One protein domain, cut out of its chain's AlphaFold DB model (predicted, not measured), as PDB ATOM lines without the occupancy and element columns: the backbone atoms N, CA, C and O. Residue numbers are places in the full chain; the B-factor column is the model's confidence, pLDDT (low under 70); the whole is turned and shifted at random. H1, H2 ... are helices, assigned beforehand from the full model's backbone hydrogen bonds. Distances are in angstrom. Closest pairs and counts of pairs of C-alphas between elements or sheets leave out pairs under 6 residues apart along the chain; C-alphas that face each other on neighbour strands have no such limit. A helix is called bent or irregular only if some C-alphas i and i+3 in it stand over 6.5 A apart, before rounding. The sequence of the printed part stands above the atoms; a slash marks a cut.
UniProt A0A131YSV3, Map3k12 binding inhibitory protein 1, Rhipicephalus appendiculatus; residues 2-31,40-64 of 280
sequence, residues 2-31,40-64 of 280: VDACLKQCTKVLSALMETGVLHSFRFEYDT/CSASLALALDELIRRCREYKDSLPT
ATOM      1  N   VAL A   2      34.865 -41.749 -42.234       65.44
ATOM      2  CA  VAL A   2      35.563 -42.401 -41.106       65.44
ATOM      3  C   VAL A   2      36.802 -41.629 -40.622       65.44
ATOM      4  O   VAL A   2      36.930 -41.393 -39.428       65.44
ATOM      5  N   ASP A   3      37.658 -41.142 -41.528       69.00
ATOM      6  CA  ASP A   3      38.866 -40.375 -41.162       69.00
ATOM      7  C   ASP A   3      38.553 -39.051 -40.427       69.00
ATOM      8  O   ASP A   3      39.234 -38.668 -39.476       69.00
ATOM      9  N   ALA A   4      37.466 -38.368 -40.804       74.25
ATOM     10  CA  ALA A   4      37.026 -37.148 -40.121       74.25
ATOM     11  C   ALA A   4      36.514 -37.448 -38.701       74.25
ATOM     12  O   ALA A   4      36.854 -36.734 -37.755       74.25
ATOM     13  N   CYS A   5      35.756 -38.536 -38.543       70.50
ATOM     14  CA  CYS A   5      35.253 -38.986 -37.248       70.50
ATOM     15  C   CYS A   5      36.401 -39.457 -36.334       70.50
ATOM     16  O   CYS A   5      36.462 -39.080 -35.165       70.50
ATOM     17  N   LEU A   6      37.394 -40.171 -36.880       75.31
ATOM     18  CA  LEU A   6      38.582 -40.604 -36.141       75.31
ATOM     19  C   LEU A   6      39.416 -39.409 -35.652       75.31
ATOM     20  O   LEU A   6      39.808 -39.364 -34.486       75.31
ATOM     21  N   LYS A   7      39.621 -38.390 -36.499       78.12
ATOM     22  CA  LYS A   7      40.270 -37.123 -36.108       78.12
ATOM     23  C   LYS A   7      39.518 -36.420 -34.979       78.12
ATOM     24  O   LYS A   7      40.134 -35.917 -34.038       78.12
ATOM     25  N   GLN A   8      38.189 -36.409 -35.039       79.56
ATOM     26  CA  GLN A   8      37.354 -35.793 -34.011       79.56
ATOM     27  C   GLN A   8      37.381 -36.577 -32.692       79.56
ATOM     28  O   GLN A   8      37.499 -35.971 -31.627       79.56
ATOM     29  N   CYS A   9      37.360 -37.909 -32.757       78.88
ATOM     30  CA  CYS A   9      37.503 -38.792 -31.602       78.88
ATOM     31  C   CYS A   9      38.869 -38.604 -30.927       78.88
ATOM     32  O   CYS A   9      38.947 -38.384 -29.718       78.88
ATOM     33  N   THR A  10      39.936 -38.553 -31.727       82.81
ATOM     34  CA  THR A  10      41.306 -38.287 -31.264       82.81
ATOM     35  C   THR A  10      41.386 -36.952 -30.525       82.81
ATOM     36  O   THR A  10      41.919 -36.895 -29.423       82.81
ATOM     37  N   LYS A  11      40.777 -35.885 -31.063       83.19
ATOM     38  CA  LYS A  11      40.748 -34.564 -30.416       83.19
ATOM     39  C   LYS A  11      40.062 -34.589 -29.043       83.19
ATOM     40  O   LYS A  11      40.530 -33.932 -28.117       83.19
ATOM     41  N   VAL A  12      38.961 -35.332 -28.901       82.00
ATOM     42  CA  VAL A  12      38.238 -35.457 -27.621       82.00
ATOM     43  C   VAL A  12      39.054 -36.257 -26.605       82.00
ATOM     44  O   VAL A  12      39.159 -35.837 -25.454       82.00
ATOM     45  N   LEU A  13      39.674 -37.362 -27.020       81.44
ATOM     46  CA  LEU A  13      40.512 -38.177 -26.138       81.44
ATOM     47  C   LEU A  13      41.801 -37.458 -25.720       81.44
ATOM     48  O   LEU A  13      42.202 -37.563 -24.564       81.44
ATOM     49  N   SER A  14      42.406 -36.658 -26.605       81.38
ATOM     50  CA  SER A  14      43.526 -35.778 -26.252       81.38
ATOM     51  C   SER A  14      43.123 -34.734 -25.213       81.38
ATOM     52  O   SER A  14      43.838 -34.554 -24.233       81.38
ATOM     53  N   ALA A  15      41.946 -34.113 -25.352       78.94
ATOM     54  CA  ALA A  15      41.444 -33.181 -24.342       78.94
ATOM     55  C   ALA A  15      41.209 -33.872 -22.983       78.94
ATOM     56  O   ALA A  15      41.479 -33.284 -21.941       78.94
ATOM     57  N   LEU A  16      40.749 -35.128 -22.983       77.38
ATOM     58  CA  LEU A  16      40.592 -35.925 -21.761       77.38
ATOM     59  C   LEU A  16      41.938 -36.325 -21.130       77.38
ATOM     60  O   LEU A  16      42.045 -36.392 -19.900       77.38
ATOM     61  N   MET A  17      42.971 -36.558 -21.947       78.56
ATOM     62  CA  MET A  17      44.346 -36.737 -21.472       78.56
ATOM     63  C   MET A  17      44.900 -35.464 -20.829       78.56
ATOM     64  O   MET A  17      45.498 -35.527 -19.756       78.56
ATOM     65  N   GLU A  18      44.678 -34.303 -21.444       74.94
ATOM     66  CA  GLU A  18      45.119 -33.008 -20.912       74.94
ATOM     67  C   GLU A  18      44.458 -32.688 -19.566       74.94
ATOM     68  O   GLU A  18      45.127 -32.208 -18.651       74.94
ATOM     69  N   THR A  19      43.179 -33.043 -19.394       71.75
ATOM     70  CA  THR A  19      42.478 -32.925 -18.105       71.75
ATOM     71  C   THR A  19      42.893 -33.986 -17.079       71.75
ATOM     72  O   THR A  19      42.401 -33.969 -15.955       71.75
ATOM     73  N   GLY A  20      43.787 -34.919 -17.435       67.88
ATOM     74  CA  GLY A  20      44.282 -35.972 -16.543       67.88
ATOM     75  C   GLY A  20      43.277 -37.090 -16.252       67.88
ATOM     76  O   GLY A  20      43.487 -37.867 -15.327       67.88
ATOM     77  N   VAL A  21      42.197 -37.170 -17.032       75.44
ATOM     78  CA  VAL A  21      41.127 -38.171 -16.888       75.44
ATOM     79  C   VAL A  21      41.506 -39.472 -17.594       75.44
ATOM     80  O   VAL A  21      41.157 -40.558 -17.139       75.44
ATOM     81  N   LEU A  22      42.251 -39.365 -18.695       71.12
ATOM     82  CA  LEU A  22      42.740 -40.495 -19.477       71.12
ATOM     83  C   LEU A  22      44.274 -40.535 -19.416       71.12
ATOM     84  O   LEU A  22      44.920 -39.512 -19.617       71.12
ATOM     85  N   HIS A  23      44.874 -41.695 -19.142       72.62
ATOM     86  CA  HIS A  23      46.338 -41.808 -19.047       72.62
ATOM     87  C   HIS A  23      47.006 -41.983 -20.419       72.62
ATOM     88  O   HIS A  23      48.025 -41.360 -20.706       72.62
ATOM     89  N   SER A  24      46.415 -42.815 -21.278       76.00
ATOM     90  CA  SER A  24      46.900 -43.091 -22.630       76.00
ATOM     91  C   SER A  24      45.777 -43.660 -23.489       76.00
ATOM     92  O   SER A  24      44.933 -44.397 -22.979       76.00
ATOM     93  N   PHE A  25      45.808 -43.401 -24.793       74.50
ATOM     94  CA  PHE A  25      44.986 -44.109 -25.771       74.50
ATOM     95  C   PHE A  25      45.795 -44.373 -27.040       74.50
ATOM     96  O   PHE A  25      46.684 -43.599 -27.396       74.50
ATOM     97  N   ARG A  26      45.486 -45.474 -27.724       73.25
ATOM     98  CA  ARG A  26      46.070 -45.822 -29.019       73.25
ATOM     99  C   ARG A  26      44.979 -46.423 -29.887       73.25
ATOM    100  O   ARG A  26      44.324 -47.375 -29.475       73.25
ATOM    101  N   PHE A  27      44.795 -45.860 -31.073       66.12
ATOM    102  CA  PHE A  27      43.972 -46.470 -32.105       66.12
ATOM    103  C   PHE A  27      44.883 -47.293 -33.009       66.12
ATOM    104  O   PHE A  27      45.821 -46.754 -33.593       66.12
ATOM    105  N   GLU A  28      44.625 -48.592 -33.103       62.69
ATOM    106  CA  GLU A  28      45.230 -49.456 -34.112       62.69
ATOM    107  C   GLU A  28      44.139 -49.810 -35.124       62.69
ATOM    108  O   GLU A  28      43.078 -50.311 -34.753       62.69
ATOM    109  N   TYR A  29      44.379 -49.488 -36.394       61.84
ATOM    110  CA  TYR A  29      43.534 -49.915 -37.502       61.84
ATOM    111  C   TYR A  29      44.422 -50.619 -38.521       61.84
ATOM    112  O   TYR A  29      45.446 -50.072 -38.932       61.84
ATOM    113  N   ASP A  30      44.047 -51.840 -38.887       50.72
ATOM    114  CA  ASP A  30      44.798 -52.648 -39.837       50.72
ATOM    115  C   ASP A  30      44.511 -52.165 -41.266       50.72
ATOM    116  O   ASP A  30      43.418 -52.345 -41.801       50.72
ATOM    117  N   THR A  31      45.495 -51.505 -41.879       55.47
ATOM    118  CA  THR A  31      45.412 -50.992 -43.254       55.47
ATOM    119  C   THR A  31      45.657 -52.069 -44.315       55.47
ATOM    120  O   THR A  31      45.688 -51.745 -45.499       55.47
ATOM    121  N   CYS A  40      30.088 -51.407 -43.952       59.53
ATOM    122  CA  CYS A  40      30.973 -51.566 -42.797       59.53
ATOM    123  C   CYS A  40      31.566 -50.216 -42.358       59.53
ATOM    124  O   CYS A  40      31.669 -49.927 -41.165       59.53
ATOM    125  N   SER A  41      31.865 -49.339 -43.322       62.59
ATOM    126  CA  SER A  41      32.374 -47.988 -43.051       62.59
ATOM    127  C   SER A  41      31.336 -47.077 -42.378       62.59
ATOM    128  O   SER A  41      31.691 -46.264 -41.523       62.59
ATOM    129  N   ALA A  42      30.049 -47.239 -42.714       68.81
ATOM    130  CA  ALA A  42      28.952 -46.491 -42.106       68.81
ATOM    131  C   ALA A  42      28.683 -46.946 -40.663       68.81
ATOM    132  O   ALA A  42      28.543 -46.111 -39.770       68.81
ATOM    133  N   SER A  43      28.691 -48.261 -40.419       76.31
ATOM    134  CA  SER A  43      28.561 -48.838 -39.073       76.31
ATOM    135  C   SER A  43      29.683 -48.371 -38.134       76.31
ATOM    136  O   SER A  43      29.432 -47.949 -37.004       76.31
ATOM    137  N   LEU A  44      30.924 -48.349 -38.629       75.94
ATOM    138  CA  LEU A  44      32.080 -47.897 -37.858       75.94
ATOM    139  C   LEU A  44      32.046 -46.386 -37.574       75.94
ATOM    140  O   LEU A  44      32.397 -45.965 -36.474       75.94
ATOM    141  N   ALA A  45      31.579 -45.570 -38.524       78.00
ATOM    142  CA  ALA A  45      31.382 -44.138 -38.304       78.00
ATOM    143  C   ALA A  45      30.338 -43.861 -37.205       78.00
ATOM    144  O   ALA A  45      30.594 -43.050 -36.318       78.00
ATOM    145  N   LEU A  46      29.213 -44.585 -37.203       82.81
ATOM    146  CA  LEU A  46      28.193 -44.470 -36.153       82.81
ATOM    147  C   LEU A  46      28.720 -44.905 -34.778       82.81
ATOM    148  O   LEU A  46      28.425 -44.263 -33.772       82.81
ATOM    149  N   ALA A  47      29.525 -45.970 -34.725       81.19
ATOM    150  CA  ALA A  47      30.144 -46.432 -33.484       81.19
ATOM    151  C   ALA A  47      31.129 -45.401 -32.903       81.19
ATOM    152  O   ALA A  47      31.166 -45.194 -31.687       81.19
ATOM    153  N   LEU A  48      31.903 -44.731 -33.762       81.81
ATOM    154  CA  LEU A  48      32.809 -43.659 -33.351       81.81
ATOM    155  C   LEU A  48      32.052 -42.405 -32.893       81.81
ATOM    156  O   LEU A  48      32.433 -41.815 -31.882       81.81
ATOM    157  N   ASP A  49      30.968 -42.019 -33.568       83.19
ATOM    158  CA  ASP A  49      30.132 -40.888 -33.145       83.19
ATOM    159  C   ASP A  49      29.462 -41.148 -31.787       83.19
ATOM    160  O   ASP A  49      29.432 -40.269 -30.921       83.19
ATOM    161  N   GLU A  50      28.999 -42.377 -31.547       88.12
ATOM    162  CA  GLU A  50      28.449 -42.788 -30.252       88.12
ATOM    163  C   GLU A  50      29.515 -42.779 -29.144       88.12
ATOM    164  O   GLU A  50      29.250 -42.338 -28.021       88.12
ATOM    165  N   LEU A  51      30.749 -43.198 -29.450       84.50
ATOM    166  CA  LEU A  51      31.880 -43.088 -28.527       84.50
ATOM    167  C   LEU A  51      32.187 -41.620 -28.199       84.50
ATOM    168  O   LEU A  51      32.339 -41.271 -27.028       84.50
ATOM    169  N   ILE A  52      32.220 -40.744 -29.209       84.81
ATOM    170  CA  ILE A  52      32.426 -39.300 -29.031       84.81
ATOM    171  C   ILE A  52      31.348 -38.711 -28.117       84.81
ATOM    172  O   ILE A  52      31.671 -37.927 -27.219       84.81
ATOM    173  N   ARG A  53      30.082 -39.091 -28.324       87.69
ATOM    174  CA  ARG A  53      28.954 -38.642 -27.501       87.69
ATOM    175  C   ARG A  53      29.142 -39.055 -26.042       87.69
ATOM    176  O   ARG A  53      29.103 -38.191 -25.169       87.69
ATOM    177  N   ARG A  54      29.443 -40.331 -25.779       85.00
ATOM    178  CA  ARG A  54      29.679 -40.836 -24.414       85.00
ATOM    179  C   ARG A  54      30.876 -40.186 -23.733       85.00
ATOM    180  O   ARG A  54      30.794 -39.845 -22.559       85.00
ATOM    181  N   CYS A  55      31.978 -39.975 -24.451       82.38
ATOM    182  CA  CYS A  55      33.144 -39.282 -23.902       82.38
ATOM    183  C   CYS A  55      32.824 -37.831 -23.522       82.38
ATOM    184  O   CYS A  55      33.344 -37.335 -22.524       82.38
ATOM    185  N   ARG A  56      31.964 -37.150 -24.292       84.00
ATOM    186  CA  ARG A  56      31.520 -35.787 -23.981       84.00
ATOM    187  C   ARG A  56      30.596 -35.760 -22.766       84.00
ATOM    188  O   ARG A  56      30.842 -34.984 -21.857       84.00
ATOM    189  N   GLU A  57      29.622 -36.662 -22.702       85.94
ATOM    190  CA  GLU A  57      28.753 -36.809 -21.528       85.94
ATOM    191  C   GLU A  57      29.552 -37.121 -20.264       85.94
ATOM    192  O   GLU A  57      29.305 -36.534 -19.215       85.94
ATOM    193  N   TYR A  58      30.566 -37.982 -20.370       79.88
ATOM    194  CA  TYR A  58      31.458 -38.270 -19.256       79.88
ATOM    195  C   TYR A  58      32.254 -37.030 -18.828       79.88
ATOM    196  O   TYR A  58      32.289 -36.712 -17.642       79.88
ATOM    197  N   LYS A  59      32.825 -36.283 -19.783       78.31
ATOM    198  CA  LYS A  59      33.513 -35.010 -19.518       78.31
ATOM    199  C   LYS A  59      32.614 -34.009 -18.789       78.31
ATOM    200  O   LYS A  59      33.075 -33.365 -17.854       78.31
ATOM    201  N   ASP A  60      31.360 -33.894 -19.212       79.94
ATOM    202  CA  ASP A  60      30.399 -32.948 -18.645       79.94
ATOM    203  C   ASP A  60      29.851 -33.430 -17.287       79.94
ATOM    204  O   ASP A  60      29.468 -32.617 -16.450       79.94
ATOM    205  N   SER A  61      29.860 -34.746 -17.036       79.44
ATOM    206  CA  SER A  61      29.518 -35.345 -15.738       79.44
ATOM    207  C   SER A  61      30.631 -35.238 -14.693       79.44
ATOM    208  O   SER A  61      30.369 -35.423 -13.502       79.44
ATOM    209  N   LEU A  62      31.873 -34.963 -15.115       71.62
ATOM    210  CA  LEU A  62      32.963 -34.778 -14.168       71.62
ATOM    211  C   LEU A  62      32.709 -33.510 -13.343       71.62
ATOM    212  O   LEU A  62      32.385 -32.461 -13.908       71.62
ATOM    213  N   PRO A  63      32.913 -33.565 -12.014       69.25
ATOM    214  CA  PRO A  63      32.873 -32.372 -11.192       69.25
ATOM    215  C   PRO A  63      33.863 -31.364 -11.772       69.25
ATOM    216  O   PRO A  63      35.060 -31.647 -11.875       69.25
ATOM    217  N   THR A  64      33.359 -30.199 -12.186       63.53
ATOM    218  CA  THR A  64      34.216 -29.092 -12.608       63.53
ATOM    219  C   THR A  64      35.202 -28.842 -11.474       63.53
ATOM    220  O   THR A  64      34.776 -28.723 -10.323       63.53
TER     221      THR A  64
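AT A GLANCE: This is residues 2 to 31 and 40 to 64 of the 280 residues of the protein "Map3k12 binding inhibitory protein 1" of Rhipicephalus appendiculatus (UniProt A0A131YSV3). Two helices, H2 and the shorter H1, lie side by side and run the same way. After H1 the printed part turns, and residues 23 to 31 fold back as an outstretched strip toward the end at which both helices begin. The printed part has 55 residues, with two named helices in the order H1, H2 and no named strand; the class is all helix. It is only just compact, close to loose, with a radius of gyration of the C-alphas of 12.0 A, and only just elongated, spanning 37 by 19 by 13 A.

HOW THE PARTS SIT: The longest helix is H2, residues 40 to 61, and it touches H1, residues 2 to 18, with 18 pairs of C-alphas within 8 A. Their closest C-alphas are those of Val 2 and Ala 45, 5.3 A apart. Their centres are 10.2 A apart. Their lines stand at a shallow tilt of 22 degrees, the same way. In H1 and H2 every O i to N i+4 pair is within hydrogen-bond range. Neither helix is bent.

IN THESE COORDINATES: H2 measures 31.6 A from C-alpha 40 at (30.973, -51.566, -42.797) to C-alpha 61 at (29.518, -35.345, -15.738). H1 measures 24.2 A and begins at C-alpha 2, at (35.563, -42.401, -41.106). Residues 19 to 31 hold no named element.

THE WHOLE: The two C-alphas farthest apart are those of Thr 31 and Thr 64, 39.3 A. Residues 32 to 39 are not printed, and C-alphas 31 and 40 are 14.5 A apart across this cut, which lies in the link from H1 to H2. The mean pLDDT of the printed part is 75.4; it is under 70 at residues 2 to 3, 20, 27 to 31, 40 to 42 and 63 to 64.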